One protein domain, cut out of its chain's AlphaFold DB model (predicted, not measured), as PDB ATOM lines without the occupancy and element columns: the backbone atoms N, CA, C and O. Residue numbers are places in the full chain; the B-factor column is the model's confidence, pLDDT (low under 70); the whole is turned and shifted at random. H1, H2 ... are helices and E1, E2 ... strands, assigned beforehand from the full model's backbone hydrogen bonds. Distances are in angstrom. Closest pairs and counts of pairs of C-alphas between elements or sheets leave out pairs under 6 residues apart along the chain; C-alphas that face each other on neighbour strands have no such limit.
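Overview. This is residues 87 to 191 of the 220 residues of the protein "Synergist-CTERM protein sorting domain-containing protein" of Dethiosulfovibrio salsuginis (UniProt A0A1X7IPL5). Two small three-stranded sheets, E1 E8 E3 and E2 E7 E6, form a sandwich, two sheets partly face to face with their strands crossed at 73 degrees. The long pair E1 and E8 runs on past the short strand E3, the hairpin E4 and E5 lies off to one side of the sandwich, and the short helix H1 lies beyond one end of E2. The printed part has 105 residues, with one named helix and eight named strands in the order E1 H1 E2 E3 E4 E5 E6 E7 E8; its class is mostly strand, and each sheet is antiparallel. It is compact, with a radius of gyration of the C-alphas of 13.4 A, and spans 34 by 31 by 25 A.

Arrangement. In the strongly twisted first sheet, E8, residues 180 to 189, is the inner strand between E1, residues 88 to 98, and E3, residues 125 to 129. E1 bends by 68 degrees at residue 93 and E8 by 51 degrees at residue 186. N 91 and O 186 are 2.9 A apart, within hydrogen-bond range, as are N 127 and O 183 at 2.9 A. Residues 128 to 129 of E3 also pair, antiparallel, with residues 150 to 151. In the other sheet, E7, residues 166 to 171, is the inner strand between E2, residues 110 to 115, and E6, residues 156 to 160. N 113 and O 168 are 3.0 A apart, and in the hairpin E6 and E7, N 157 and O 169 are 2.8 A apart. Between the two sheets, the closest C-alphas of E3 and E6 are those of Ala 126 and Leu 158, 5.6 A apart. E4, residues 134 to 138, and E5, residues 141 to 145, form a hairpin with N 136 and O 143 at 2.9 A. The closest C-alphas of E4 and E7 are those of Phe 136 and Asn 171, 7.2 A apart. H1, residues 102 to 107, is on neither of the three-stranded sheets; every O i to N i+4 pair in it is within hydrogen-bond range.

Along the chain. E1 begins at C-alpha 88 (-6.747, 7.891, 7.012) and measures 25.5 A. E2 measures 16.6 A and E7 16.5 A. E3 begins at C-alpha 125 (-3.920, -2.272, 11.028). E8 measures 26.4 A and ends at C-alpha 189 (-4.883, 10.137, 10.039).

Size, cuts and confidence. The two C-alphas farthest apart, those of Ala 103 and His 191, are 43.0 A apart. The printed part has no cut and no long link. The mean pLDDT of the printed part is 72.9; 43 residues are under 70, among them 87 to 109 and 113 to 119.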
ATOM      1  N   SER A  87     -11.063   9.549   7.187       52.84
ATOM      2  CA  SER A  87      -9.882  10.150   6.562       52.84
ATOM      3  C   SER A  87      -8.513   9.631   7.036       52.84
ATOM      4  O   SER A  87      -7.783  10.375   7.684       52.84
ATOM      5  N   SER A  88      -8.109   8.401   6.703       59.88
ATOM      6  CA  SER A  88      -6.747   7.891   7.012       59.88
ATOM      7  C   SER A  88      -5.946   7.505   5.766       59.88
ATOM      8  O   SER A  88      -6.473   6.807   4.903       59.88
ATOM      9  N   ASP A  89      -4.687   7.941   5.661       62.81
ATOM     10  CA  ASP A  89      -3.733   7.431   4.674       62.81
ATOM     11  C   ASP A  89      -3.230   6.056   5.139       62.81
ATOM     12  O   ASP A  89      -2.875   5.862   6.303       62.81
ATOM     13  N   VAL A  90      -3.236   5.092   4.219       63.34
ATOM     14  CA  VAL A  90      -2.871   3.696   4.474       63.34
ATOM     15  C   VAL A  90      -1.618   3.385   3.672       63.34
ATOM     16  O   VAL A  90      -1.626   3.487   2.447       63.34
ATOM     17  N   THR A  91      -0.541   3.011   4.358       62.22
ATOM     18  CA  THR A  91       0.711   2.581   3.722       62.22
ATOM     19  C   THR A  91       0.922   1.099   3.992       62.22
ATOM     20  O   THR A  91       0.983   0.704   5.157       62.22
ATOM     21  N   ALA A  92       1.028   0.281   2.940       60.94
ATOM     22  CA  ALA A  92       1.395  -1.129   3.069       60.94
ATOM     23  C   ALA A  92       2.808  -1.250   3.657       60.94
ATOM     24  O   ALA A  92       3.727  -0.564   3.215       60.94
ATOM     25  N   VAL A  93       2.969  -2.114   4.655       57.06
ATOM     26  CA  VAL A  93       4.246  -2.353   5.350       57.06
ATOM     27  C   VAL A  93       4.725  -3.774   5.097       57.06
ATOM     28  O   VAL A  93       5.911  -3.992   4.869       57.06
ATOM     29  N   ALA A  94       3.800  -4.728   5.134       58.25
ATOM     30  CA  ALA A  94       4.065  -6.123   4.835       58.25
ATOM     31  C   ALA A  94       2.831  -6.753   4.197       58.25
ATOM     32  O   ALA A  94       1.696  -6.369   4.493       58.25
ATOM     33  N   VAL A  95       3.072  -7.736   3.342       59.28
ATOM     34  CA  VAL A  95       2.037  -8.525   2.688       59.28
ATOM     35  C   VAL A  95       2.427  -9.975   2.857       59.28
ATOM     36  O   VAL A  95       3.581 -10.329   2.636       59.28
ATOM     37  N   PHE A  96       1.483 -10.801   3.278       61.22
ATOM     38  CA  PHE A  96       1.688 -12.238   3.339       61.22
ATOM     39  C   PHE A  96       0.410 -12.934   2.907       61.22
ATOM     40  O   PHE A  96      -0.698 -12.476   3.191       61.22
ATOM     41  N   THR A  97       0.556 -14.032   2.184       58.78
ATOM     42  CA  THR A  97      -0.589 -14.840   1.774       58.78
ATOM     43  C   THR A  97      -0.921 -15.814   2.885       58.78
ATOM     44  O   THR A  97      -0.038 -16.386   3.510       58.78
ATOM     45  N   VAL A  98      -2.209 -15.991   3.149       57.31
ATOM     46  CA  VAL A  98      -2.683 -17.093   3.979       57.31
ATOM     47  C   VAL A  98      -3.614 -17.932   3.125       57.31
ATOM     48  O   VAL A  98      -4.601 -17.432   2.571       57.31
ATOM     49  N   SER A  99      -3.275 -19.211   3.002       52.84
ATOM     50  CA  SER A  99      -4.159 -20.213   2.423       52.84
ATOM     51  C   SER A  99      -4.886 -20.959   3.534       52.84
ATOM     52  O   SER A  99      -4.330 -21.260   4.585       52.84
ATOM     53  N   ALA A 100      -6.163 -21.204   3.298       51.03
ATOM     54  CA  ALA A 100      -7.055 -21.934   4.175       51.03
ATOM     55  C   ALA A 100      -7.980 -22.739   3.265       51.03
ATOM     56  O   ALA A 100      -8.434 -22.212   2.240       51.03
ATOM     57  N   ASP A 101      -8.255 -23.996   3.619       51.84
ATOM     58  CA  ASP A 101      -9.191 -24.816   2.854       51.84
ATOM     59  C   ASP A 101     -10.539 -24.086   2.763       51.84
ATOM     60  O   ASP A 101     -11.137 -23.694   3.771       51.84
ATOM     61  N   SER A 102     -11.002 -23.870   1.530       51.25
ATOM     62  CA  SER A 102     -12.193 -23.068   1.252       51.25
ATOM     63  C   SER A 102     -13.473 -23.641   1.874       51.25
ATOM     64  O   SER A 102     -14.391 -22.873   2.164       51.25
ATOM     65  N   ALA A 103     -13.555 -24.955   2.104       53.03
ATOM     66  CA  ALA A 103     -14.692 -25.580   2.772       53.03
ATOM     67  C   ALA A 103     -14.685 -25.257   4.271       53.03
ATOM     68  O   ALA A 103     -15.715 -24.865   4.821       53.03
ATOM     69  N   GLN A 104     -13.515 -25.322   4.907       51.59
ATOM     70  CA  GLN A 104     -13.363 -25.014   6.331       51.59
ATOM     71  C   GLN A 104     -13.521 -23.517   6.623       51.59
ATOM     72  O   GLN A 104     -14.196 -23.132   7.581       51.59
ATOM     73  N   ALA A 105     -12.969 -22.657   5.762       56.44
ATOM     74  CA  ALA A 105     -13.134 -21.211   5.880       56.44
ATOM     75  C   ALA A 105     -14.606 -20.790   5.749       56.44
ATOM     76  O   ALA A 105     -15.048 -19.886   6.454       56.44
ATOM     77  N   LYS A 106     -15.386 -21.453   4.884       59.66
ATOM     78  CA  LYS A 106     -16.827 -21.187   4.728       59.66
ATOM     79  C   LYS A 106     -17.658 -21.612   5.934       59.66
ATOM     80  O   LYS A 106     -18.670 -20.973   6.199       59.66
ATOM     81  N   SER A 107     -17.247 -22.656   6.653       57.59
ATOM     82  CA  SER A 107     -17.942 -23.101   7.868       57.59
ATOM     83  C   SER A 107     -17.592 -22.291   9.117       57.59
ATOM     84  O   SER A 107     -18.331 -22.341  10.095       57.59
ATOM     85  N   ALA A 108     -16.476 -21.559   9.112       60.41
ATOM     86  CA  ALA A 108     -16.034 -20.792  10.268       60.41
ATOM     87  C   ALA A 108     -16.654 -19.387  10.285       60.41
ATOM     88  O   ALA A 108     -16.578 -18.640   9.311       60.41
ATOM     89  N   ASP A 109     -17.193 -18.978  11.434       67.44
ATOM     90  CA  ASP A 109     -17.632 -17.593  11.649       67.44
ATOM     91  C   ASP A 109     -16.464 -16.644  11.937       67.44
ATOM     92  O   ASP A 109     -16.550 -15.440  11.682       67.44
ATOM     93  N   LYS A 110     -15.357 -17.186  12.448       75.69
ATOM     94  CA  LYS A 110     -14.170 -16.429  12.833       75.69
ATOM     95  C   LYS A 110     -12.917 -17.283  12.688       75.69
ATOM     96  O   LYS A 110     -12.893 -18.427  13.129       75.69
ATOM     97  N   LEU A 111     -11.869 -16.689  12.130       72.00
ATOM     98  CA  LEU A 111     -10.518 -17.238  12.105       72.00
ATOM     99  C   LEU A 111      -9.584 -16.273  12.829       72.00
ATOM    100  O   LEU A 111      -9.638 -15.065  12.599       72.00
ATOM    101  N   SER A 112      -8.717 -16.794  13.691       72.38
ATOM    102  CA  SER A 112      -7.677 -15.997  14.331       72.38
ATOM    103  C   SER A 112      -6.344 -16.717  14.273       72.38
ATOM    104  O   SER A 112      -6.276 -17.910  14.551       72.38
ATOM    105  N   PHE A 113      -5.284 -15.974  13.995       66.31
ATOM    106  CA  PHE A 113      -3.919 -16.484  14.014       66.31
ATOM    107  C   PHE A 113      -2.971 -15.414  14.553       66.31
ATOM    108  O   PHE A 113      -3.264 -14.216  14.508       66.31
ATOM    109  N   THR A 114      -1.844 -15.853  15.102       69.25
ATOM    110  CA  THR A 114      -0.852 -14.965  15.710       69.25
ATOM    111  C   THR A 114       0.390 -14.940  14.842       69.25
ATOM    112  O   THR A 114       0.993 -15.980  14.586       69.25
ATOM    113  N   ILE A 115       0.796 -13.742  14.438       66.50
ATOM    114  CA  ILE A 115       2.116 -13.496  13.867       66.50
ATOM    115  C   ILE A 115       3.085 -13.207  15.012       66.50
ATOM    116  O   ILE A 115       2.797 -12.393  15.891       66.50
ATOM    117  N   LYS A 116       4.214 -13.915  15.022       61.69
ATOM    118  CA  LYS A 116       5.247 -13.800  16.056       61.69
ATOM    119  C   LYS A 116       6.529 -13.227  15.479       61.69
ATOM    120  O   LYS A 116       6.782 -13.361  14.284       61.69
ATOM    121  N   ASN A 117       7.355 -12.650  16.346       59.28
ATOM    122  CA  ASN A 117       8.673 -12.111  15.996       59.28
ATOM    123  C   ASN A 117       8.643 -11.019  14.895       59.28
ATOM    124  O   ASN A 117       9.598 -10.841  14.139       59.28
ATOM    125  N   VAL A 118       7.562 -10.244  14.827       60.94
ATOM    126  CA  VAL A 118       7.387  -9.118  13.896       60.94
ATOM    127  C   VAL A 118       7.596  -7.790  14.622       60.94
ATOM    128  O   VAL A 118       7.257  -7.668  15.787       60.94
ATOM    129  N   ASP A 119       8.154  -6.766  13.976       69.19
ATOM    130  CA  ASP A 119       8.247  -5.439  14.606       69.19
ATOM    131  C   ASP A 119       6.881  -4.744  14.554       69.19
ATOM    132  O   ASP A 119       6.524  -4.123  13.547       69.19
ATOM    133  N   THR A 120       6.109  -4.873  15.636       73.00
ATOM    134  CA  THR A 120       4.728  -4.375  15.709       73.00
ATOM    135  C   THR A 120       4.635  -2.853  15.691       73.00
ATOM    136  O   THR A 120       3.569  -2.314  15.419       73.00
ATOM    137  N   ASN A 121       5.749  -2.133  15.867       75.25
ATOM    138  CA  ASN A 121       5.769  -0.671  15.758       75.25
ATOM    139  C   ASN A 121       5.630  -0.178  14.311       75.25
ATOM    140  O   ASN A 121       5.388   1.009  14.074       75.25
ATOM    141  N   LYS A 122       5.825  -1.062  13.324       70.25
ATOM    142  CA  LYS A 122       5.797  -0.685  11.908       70.25
ATOM    143  C   LYS A 122       4.389  -0.638  11.324       70.25
ATOM    144  O   LYS A 122       4.206   0.027  10.310       70.25
ATOM    145  N   PHE A 123       3.407  -1.289  11.942       74.69
ATOM    146  CA  PHE A 123       2.045  -1.408  11.425       74.69
ATOM    147  C   PHE A 123       1.012  -1.208  12.540       74.69
ATOM    148  O   PHE A 123       1.282  -1.437  13.710       74.69
ATOM    149  N   THR A 124      -0.186  -0.766  12.174       83.25
ATOM    150  CA  THR A 124      -1.269  -0.439  13.119       83.25
ATOM    151  C   THR A 124      -2.595  -1.078  12.728       83.25
ATOM    152  O   THR A 124      -3.570  -0.996  13.473       83.25
ATOM    153  N   SER A 125      -2.683  -1.688  11.546       84.25
ATOM    154  CA  SER A 125      -3.920  -2.272  11.028       84.25
ATOM    155  C   SER A 125      -3.625  -3.431  10.078       84.25
ATOM    156  O   SER A 125      -2.549  -3.496   9.482       84.25
ATOM    157  N   ALA A 126      -4.594  -4.333   9.932       84.00
ATOM    158  CA  ALA A 126      -4.568  -5.425   8.965       84.00
ATOM    159  C   ALA A 126      -5.748  -5.292   8.000       84.00
ATOM    160  O   ALA A 126      -6.826  -4.844   8.395       84.00
ATOM    161  N   TYR A 127      -5.532  -5.684   6.748       82.62
ATOM    162  CA  TYR A 127      -6.529  -5.611   5.690       82.62
ATOM    163  C   TYR A 127      -6.541  -6.879   4.847       82.62
ATOM    164  O   TYR A 127      -5.491  -7.462   4.571       82.62
ATOM    165  N   MET A 128      -7.727  -7.255   4.377       84.06
ATOM    166  CA  MET A 128      -7.906  -8.295   3.363       84.06
ATOM    167  C   MET A 128      -8.904  -7.846   2.311       84.06
ATOM    168  O   MET A 128      -9.845  -7.106   2.604       84.06
ATOM    169  N   ARG A 129      -8.720  -8.313   1.079       83.19
ATOM    170  CA  ARG A 129      -9.647  -8.022  -0.011       83.19
ATOM    171  C   ARG A 129     -10.774  -9.046  -0.016       83.19
ATOM    172  O   ARG A 129     -10.496 -10.234  -0.093       83.19
ATOM    173  N   ALA A 130     -12.035  -8.646   0.053       85.56
ATOM    174  CA  ALA A 130     -13.123  -9.627   0.034       85.56
ATOM    175  C   ALA A 130     -13.265 -10.276  -1.355       85.56
ATOM    176  O   ALA A 130     -13.164  -9.599  -2.380       85.56
ATOM    177  N   LYS A 131     -13.523 -11.586  -1.397       84.56
ATOM    178  CA  LYS A 131     -13.818 -12.339  -2.630       84.56
ATOM    179  C   LYS A 131     -15.323 -12.428  -2.891       84.56
ATOM    180  O   LYS A 131     -15.744 -12.395  -4.046       84.56
ATOM    181  N   SER A 132     -16.139 -12.452  -1.843       86.75
ATOM    182  CA  SER A 132     -17.605 -12.419  -1.923       86.75
ATOM    183  C   SER A 132     -18.189 -11.315  -1.049       86.75
ATOM    184  O   SER A 132     -17.537 -10.814  -0.135       86.75
ATOM    185  N   SER A 133     -19.416 -10.914  -1.378       87.38
ATOM    186  CA  SER A 133     -20.168  -9.924  -0.612       87.38
ATOM    187  C   SER A 133     -21.031 -10.598   0.451       87.38
ATOM    188  O   SER A 133     -21.603 -11.654   0.191       87.38
ATOM    189  N   ASP A 134     -21.145  -9.967   1.615       90.25
ATOM    190  CA  ASP A 134     -21.924 -10.430   2.767       90.25
ATOM    191  C   ASP A 134     -22.095  -9.267   3.769       90.25
ATOM    192  O   ASP A 134     -21.850  -8.100   3.449       90.25
ATOM    193  N   SER A 135     -22.481  -9.558   5.006       88.81
ATOM    194  CA  SER A 135     -22.467  -8.610   6.110       88.81
ATOM    195  C   SER A 135     -21.963  -9.250   7.400       88.81
ATOM    196  O   SER A 135     -22.139 -10.442   7.652       88.81
ATOM    197  N   PHE A 136     -21.330  -8.439   8.237       84.88
ATOM    198  CA  PHE A 136     -20.861  -8.825   9.561       84.88
ATOM    199  C   PHE A 136     -21.479  -7.900  10.604       84.88
ATOM    200  O   PHE A 136     -21.426  -6.685  10.453       84.88
ATOM    201  N   VAL A 137     -22.054  -8.450  11.671       85.19
ATOM    202  CA  VAL A 137     -22.636  -7.651  12.757       85.19
ATOM    203  C   VAL A 137     -21.701  -7.668  13.960       85.19
ATOM    204  O   VAL A 137     -21.357  -8.734  14.464       85.19
ATOM    205  N   SER A 138     -21.323  -6.488  14.446       83.94
ATOM    206  CA  SER A 138     -20.536  -6.326  15.671       83.94
ATOM    207  C   SER A 138     -21.031  -5.129  16.465       83.94
ATOM    208  O   SER A 138     -21.299  -4.071  15.899       83.94
ATOM    209  N   GLY A 139     -21.206  -5.299  17.778       84.06
ATOM    210  CA  GLY A 139     -21.693  -4.228  18.655       84.06
ATOM    211  C   GLY A 139     -23.037  -3.632  18.214       84.06
ATOM    212  O   GLY A 139     -23.247  -2.433  18.353       84.06
ATOM    213  N   GLY A 140     -23.916  -4.439  17.607       84.69
ATOM    214  CA  GLY A 140     -25.203  -3.986  17.059       84.69
ATOM    215  C   GLY A 140     -25.114  -3.211  15.737       84.69
ATOM    216  O   GLY A 140     -26.145  -2.835  15.188       84.69
ATOM    217  N   THR A 141     -23.911  -3.000  15.197       86.88
ATOM    218  CA  THR A 141     -23.689  -2.337  13.906       86.88
ATOM    219  C   THR A 141     -23.453  -3.376  12.816       86.88
ATOM    220  O   THR A 141     -22.696  -4.326  13.013       86.88
ATOM    221  N   THR A 142     -24.104  -3.201  11.664       89.44
ATOM    222  CA  THR A 142     -23.909  -4.059  10.486       89.44
ATOM    223  C   THR A 142     -22.848  -3.454   9.573       89.44
ATOM    224  O   THR A 142     -23.012  -2.345   9.072       89.44
ATOM    225  N   TYR A 143     -21.782  -4.207   9.333       86.94
ATOM    226  CA  TYR A 143     -20.669  -3.864   8.460       86.94
ATOM    227  C   TYR A 143     -20.822  -4.610   7.129       86.94
ATOM    228  O   TYR A 143     -20.795  -5.844   7.122       86.94
ATOM    229  N   PRO A 144     -21.007  -3.905   5.999       87.81
ATOM    230  CA  PRO A 144     -21.107  -4.552   4.698       87.81
ATOM    231  C   PRO A 144     -19.737  -5.074   4.254       87.81
ATOM    232  O   PRO A 144     -18.768  -4.318   4.189       87.81
ATOM    233  N   ILE A 145     -19.676  -6.350   3.890       88.12
ATOM    234  CA  ILE A 145     -18.531  -6.953   3.208       88.12
ATOM    235  C   ILE A 145     -18.844  -6.897   1.717       88.12
ATOM    236  O   ILE A 145     -19.847  -7.443   1.267       88.12
ATOM    237  N   VAL A 146     -18.012  -6.215   0.938       85.25
ATOM    238  CA  VAL A 146     -18.225  -6.041  -0.503       85.25
ATOM    239  C   VAL A 146     -17.080  -6.669  -1.268       85.25
ATOM    240  O   VAL A 146     -15.918  -6.328  -1.039       85.25
ATOM    241  N   SER A 147     -17.427  -7.579  -2.178       85.94
ATOM    242  CA  SER A 147     -16.480  -8.252  -3.065       85.94
ATOM    243  C   SER A 147     -15.612  -7.244  -3.823       85.94
ATOM    244  O   SER A 147     -16.097  -6.242  -4.347       85.94
ATOM    245  N   GLY A 148     -14.311  -7.518  -3.878       79.12
ATOM    246  CA  GLY A 148     -13.323  -6.693  -4.562       79.12
ATOM    247  C   GLY A 148     -12.805  -5.500  -3.755       79.12
ATOM    248  O   GLY A 148     -11.835  -4.882  -4.202       79.12
ATOM    249  N   GLU A 149     -13.364  -5.206  -2.581       81.69
ATOM    250  CA  GLU A 149     -12.915  -4.114  -1.708       81.69
ATOM    251  C   GLU A 149     -12.008  -4.613  -0.578       81.69
ATOM    252  O   GLU A 149     -12.086  -5.771  -0.157       81.69
ATOM    253  N   TRP A 150     -11.141  -3.730  -0.080       81.44
ATOM    254  CA  TRP A 150     -10.320  -3.986   1.105       81.44
ATOM    255  C   TRP A 150     -11.097  -3.703   2.391       81.44
ATOM    256  O   TRP A 150     -11.646  -2.613   2.559       81.44
ATOM    257  N   HIS A 151     -11.064  -4.658   3.318       85.44
ATOM    258  CA  HIS A 151     -11.733  -4.595   4.617       85.44
ATOM    259  C   HIS A 151     -10.707  -4.647   5.743       85.44
ATOM    260  O   HIS A 151      -9.819  -5.498   5.732       85.44
ATOM    261  N   GLY A 152     -10.836  -3.720   6.693       85.88
ATOM    262  CA  GLY A 152     -10.070  -3.665   7.939       85.88
ATOM    263  C   GLY A 152     -10.985  -3.858   9.146       85.88
ATOM    264  O   GLY A 152     -12.027  -4.515   9.049       85.88
ATOM    265  N   ALA A 153     -10.624  -3.276  10.290       86.38
ATOM    266  CA  ALA A 153     -11.422  -3.418  11.502       86.38
ATOM    267  C   ALA A 153     -12.848  -2.862  11.285       86.38
ATOM    268  O   ALA A 153     -12.997  -1.817  10.651       86.38
ATOM    269  N   PRO A 154     -13.896  -3.529  11.799       87.38
ATOM    270  CA  PRO A 154     -13.859  -4.700  12.684       87.38
ATOM    271  C   PRO A 154     -13.935  -6.057  11.961       87.38
ATOM    272  O   PRO A 154     -13.915  -7.093  12.620       87.38
ATOM    273  N   VAL A 155     -14.043  -6.080  10.631       87.12
ATOM    274  CA  VAL A 155     -14.157  -7.327   9.853       87.12
ATOM    275  C   VAL A 155     -12.826  -8.084   9.849       87.12
ATOM    276  O   VAL A 155     -12.801  -9.284  10.117       87.12
ATOM    277  N   VAL A 156     -11.727  -7.359   9.625       87.94
ATOM    278  CA  VAL A 156     -10.347  -7.836   9.767       87.94
ATOM    279  C   VAL A 156      -9.668  -6.991  10.839       87.94
ATOM    280  O   VAL A 156      -9.350  -5.828  10.603       87.94
ATOM    281  N   SER A 157      -9.475  -7.535  12.037       87.88
ATOM    282  CA  SER A 157      -8.864  -6.801  13.148       87.88
ATOM    283  C   SER A 157      -7.438  -7.260  13.421       87.88
ATOM    284  O   SER A 157      -7.063  -8.405  13.167       87.88
ATOM    285  N   LEU A 158      -6.654  -6.329  13.957       86.12
ATOM    286  CA  LEU A 158      -5.298  -6.547  14.424       86.12
ATOM    287  C   LEU A 158      -5.232  -6.153  15.899       86.12
ATOM    288  O   LEU A 158      -5.483  -4.996  16.231       86.12
ATOM    289  N   ASP A 159      -4.837  -7.096  16.742       84.12
ATOM    290  CA  ASP A 159      -4.590  -6.876  18.161       84.12
ATOM    291  C   ASP A 159      -3.090  -7.031  18.428       84.12
ATOM    292  O   ASP A 159      -2.518  -8.106  18.230       84.12
ATOM    293  N   ILE A 160      -2.429  -5.962  18.872       85.12
ATOM    294  CA  ILE A 160      -1.025  -6.035  19.289       85.12
ATOM    295  C   ILE A 160      -0.967  -6.705  20.662       85.12
ATOM    296  O   ILE A 160      -1.498  -6.172  21.635       85.12
ATOM    297  N   LEU A 161      -0.338  -7.878  20.739       75.56
ATOM    298  CA  LEU A 161      -0.204  -8.626  21.992       75.56
ATOM    299  C   LEU A 161       1.039  -8.173  22.756       75.56
ATOM    300  O   LEU A 161       1.003  -7.980  23.969       75.56
ATOM    301  N   THR A 162       2.146  -8.004  22.032       76.19
ATOM    302  CA  THR A 162       3.434  -7.548  22.565       76.19
ATOM    303  C   THR A 162       4.144  -6.658  21.540       76.19
ATOM    304  O   THR A 162       3.659  -6.432  20.432       76.19
ATOM    305  N   SER A 163       5.345  -6.172  21.864       71.62
ATOM    306  CA  SER A 163       6.204  -5.471  20.896       71.62
ATOM    307  C   SER A 163       6.693  -6.358  19.741       71.62
ATOM    308  O   SER A 163       7.310  -5.851  18.803       71.62
ATOM    309  N   ARG A 164       6.463  -7.677  19.816       65.25
ATOM    310  CA  ARG A 164       6.912  -8.654  18.818       65.25
ATOM    311  C   ARG A 164       5.822  -9.566  18.265       65.25
ATOM    312  O   ARG A 164       6.048 -10.207  17.244       65.25
ATOM    313  N   ASP A 165       4.654  -9.589  18.893       67.56
ATOM    314  CA  ASP A 165       3.574 -10.498  18.533       67.56
ATOM    315  C   ASP A 165       2.274  -9.728  18.315       67.56
ATOM    316  O   ASP A 165       1.898  -8.857  19.108       67.56
ATOM    317  N   ALA A 166       1.550 -10.090  17.261       68.69
ATOM    318  CA  ALA A 166       0.232  -9.548  16.973       68.69
ATOM    319  C   ALA A 166      -0.731 -10.661  16.564       68.69
ATOM    320  O   ALA A 166      -0.353 -11.631  15.907       68.69
ATOM    321  N   LYS A 167      -1.992 -10.520  16.951       78.44
ATOM    322  CA  LYS A 167      -3.073 -11.425  16.580       78.44
ATOM    323  C   LYS A 167      -3.910 -10.778  15.495       78.44
ATOM    324  O   LYS A 167      -4.347  -9.641  15.638       78.44
ATOM    325  N   ILE A 168      -4.167 -11.523  14.434       81.19
ATOM    326  CA  ILE A 168      -5.082 -11.116  13.377       81.19
ATOM    327  C   ILE A 168      -6.341 -11.944  13.513       81.19
ATOM    328  O   ILE A 168      -6.290 -13.152  13.753       81.19
ATOM    329  N   THR A 169      -7.477 -11.276  13.390       82.38
ATOM    330  CA  THR A 169      -8.789 -11.903  13.418       82.38
ATOM    331  C   THR A 169      -9.546 -11.535  12.159       82.38
ATOM    332  O   THR A 169      -9.659 -10.362  11.822       82.38
ATOM    333  N   VAL A 170     -10.105 -12.540  11.498       83.06
ATOM    334  CA  VAL A 170     -10.957 -12.392  10.322       83.06
ATOM    335  C   VAL A 170     -12.331 -12.938  10.667       83.06
ATOM    336  O   VAL A 170     -12.473 -14.120  10.986       83.06
ATOM    337  N   ASN A 171     -13.342 -12.080  10.616       82.50
ATOM    338  CA  ASN A 171     -14.735 -12.481  10.753       82.50
ATOM    339  C   ASN A 171     -15.296 -12.860   9.379       82.50
ATOM    340  O   ASN A 171     -14.981 -12.218   8.378       82.50
ATOM    341  N   LYS A 172     -16.120 -13.910   9.335       81.44
ATOM    342  CA  LYS A 172     -16.598 -14.541   8.094       81.44
ATOM    343  C   LYS A 172     -15.451 -14.885   7.117       81.44
ATOM    344  O   LYS A 172     -15.478 -14.448   5.964       81.44
ATOM    345  N   PRO A 173     -14.442 -15.674   7.545       75.25
ATOM    346  CA  PRO A 173     -13.286 -16.052   6.725       75.25
ATOM    347  C   PRO A 173     -13.651 -16.634   5.350       75.25
ATOM    348  O   PRO A 173     -12.921 -16.402   4.387       75.25
ATOM    349  N   GLY A 174     -14.797 -17.303   5.205       72.88
ATOM    350  CA  GLY A 174     -15.295 -17.801   3.916       72.88
ATOM    351  C   GLY A 174     -15.459 -16.734   2.829       72.88
ATOM    352  O   GLY A 174     -15.392 -17.065   1.647       72.88
ATOM    353  N   ASN A 175     -15.605 -15.459   3.211       82.25
ATOM    354  CA  ASN A 175     -15.677 -14.338   2.274       82.25
ATOM    355  C   ASN A 175     -14.303 -13.833   1.805       82.25
ATOM    356  O   ASN A 175     -14.227 -12.993   0.907       82.25
ATOM    357  N   PHE A 176     -13.218 -14.342   2.389       77.00
ATOM    358  CA  PHE A 176     -11.853 -13.881   2.148       77.00
ATOM    359  C   PHE A 176     -10.935 -15.010   1.664       77.00
ATOM    360  O   PHE A 176     -10.169 -14.800   0.725       77.00
ATOM    361  N   PHE A 177     -10.987 -16.205   2.250       65.50
ATOM    362  CA  PHE A 177      -9.947 -17.216   2.048       65.50
ATOM    363  C   PHE A 177     -10.203 -18.184   0.885       65.50
ATOM    364  O   PHE A 177     -11.224 -18.863   0.818       65.50
ATOM    365  N   SER A 178      -9.205 -18.250  -0.004       56.84
ATOM    366  CA  SER A 178      -8.887 -19.359  -0.919       56.84
ATOM    367  C   SER A 178      -7.531 -19.081  -1.599       56.84
ATOM    368  O   SER A 178      -7.454 -19.160  -2.812       56.84
ATOM    369  N   GLU A 179      -6.519 -18.628  -0.840       55.47
ATOM    370  CA  GLU A 179      -5.343 -17.820  -1.266       55.47
ATOM    371  C   GLU A 179      -5.681 -16.327  -1.370       55.47
ATOM    372  O   GLU A 179      -6.156 -15.837  -2.399       55.47
ATOM    373  N   ASN A 180      -5.519 -15.583  -0.279       61.62
ATOM    374  CA  ASN A 180      -5.752 -14.139  -0.286       61.62
ATOM    375  C   ASN A 180      -4.645 -13.421   0.489       61.62
ATOM    376  O   ASN A 180      -4.324 -13.863   1.599       61.62
ATOM    377  N   PRO A 181      -4.056 -12.345  -0.063       67.25
ATOM    378  CA  PRO A 181      -3.082 -11.556   0.666       67.25
ATOM    379  C   PRO A 181      -3.714 -10.855   1.868       67.25
ATOM    380  O   PRO A 181      -4.764 -10.210   1.785       67.25
ATOM    381  N   ILE A 182      -2.998 -10.935   2.979       75.25
ATOM    382  CA  ILE A 182      -3.203 -10.129   4.168       75.25
ATOM    383  C   ILE A 182      -2.176  -9.012   4.130       75.25
ATOM    384  O   ILE A 182      -0.975  -9.256   4.006       75.25
ATOM    385  N   VAL A 183      -2.651  -7.775   4.226       75.00
ATOM    386  CA  VAL A 183      -1.790  -6.596   4.214       75.00
ATOM    387  C   VAL A 183      -1.736  -6.005   5.609       75.00
ATOM    388  O   VAL A 183      -2.750  -5.548   6.139       75.00
ATOM    389  N   LEU A 184      -0.541  -5.975   6.189       75.06
ATOM    390  CA  LEU A 184      -0.251  -5.150   7.353       75.06
ATOM    391  C   LEU A 184       0.062  -3.749   6.871       75.06
ATOM    392  O   LEU A 184       0.917  -3.548   6.004       75.06
ATOM    393  N   ALA A 185      -0.622  -2.775   7.448       68.38
ATOM    394  CA  ALA A 185      -0.483  -1.394   7.051       68.38
ATOM    395  C   ALA A 185      -0.266  -0.481   8.248       68.38
ATOM    396  O   ALA A 185      -0.737  -0.731   9.363       68.38
ATOM    397  N   LYS A 186       0.429   0.620   7.981       74.25
ATOM    398  CA  LYS A 186       0.459   1.782   8.854       74.25
ATOM    399  C   LYS A 186      -0.660   2.721   8.434       74.25
ATOM    400  O   LYS A 186      -0.712   3.158   7.283       74.25
ATOM    401  N   THR A 187      -1.543   3.016   9.374       70.50
ATOM    402  CA  THR A 187      -2.629   3.976   9.215       70.50
ATOM    403  C   THR A 187      -2.237   5.272   9.900       70.50
ATOM    404  O   THR A 187      -1.968   5.314  11.100       70.50
ATOM    405  N   THR A 188      -2.156   6.342   9.122       65.56
ATOM    406  CA  THR A 188      -1.980   7.694   9.647       65.56
ATOM    407  C   THR A 188      -3.249   8.473   9.356       65.56
ATOM    408  O   THR A 188      -3.700   8.451   8.209       65.56
ATOM    409  N   PRO A 189      -3.831   9.181  10.335       61.84
ATOM    410  CA  PRO A 189      -4.883  10.137  10.039       61.84
ATOM    411  C   PRO A 189      -4.389  11.072   8.935       61.84
ATOM    412  O   PRO A 189      -3.288  11.617   9.027       61.84
ATOM    413  N   VAL A 190      -5.174  11.239   7.873       55.50
ATOM    414  CA  VAL A 190      -4.938  12.325   6.930       55.50
ATOM    415  C   VAL A 190      -5.140  13.580   7.754       55.50
ATOM    416  O   VAL A 190      -6.263  13.909   8.141       55.50
ATOM    417  N   HIS A 191      -4.051  14.287   8.031       44.62
ATOM    418  CA  HIS A 191      -4.162  15.697   8.330       44.62
ATOM    419  C   HIS A 191      -4.714  16.324   7.056       44.62
ATOM    420  O   HIS A 191      -3.971  16.699   6.151       44.62
TER     421      HIS A 191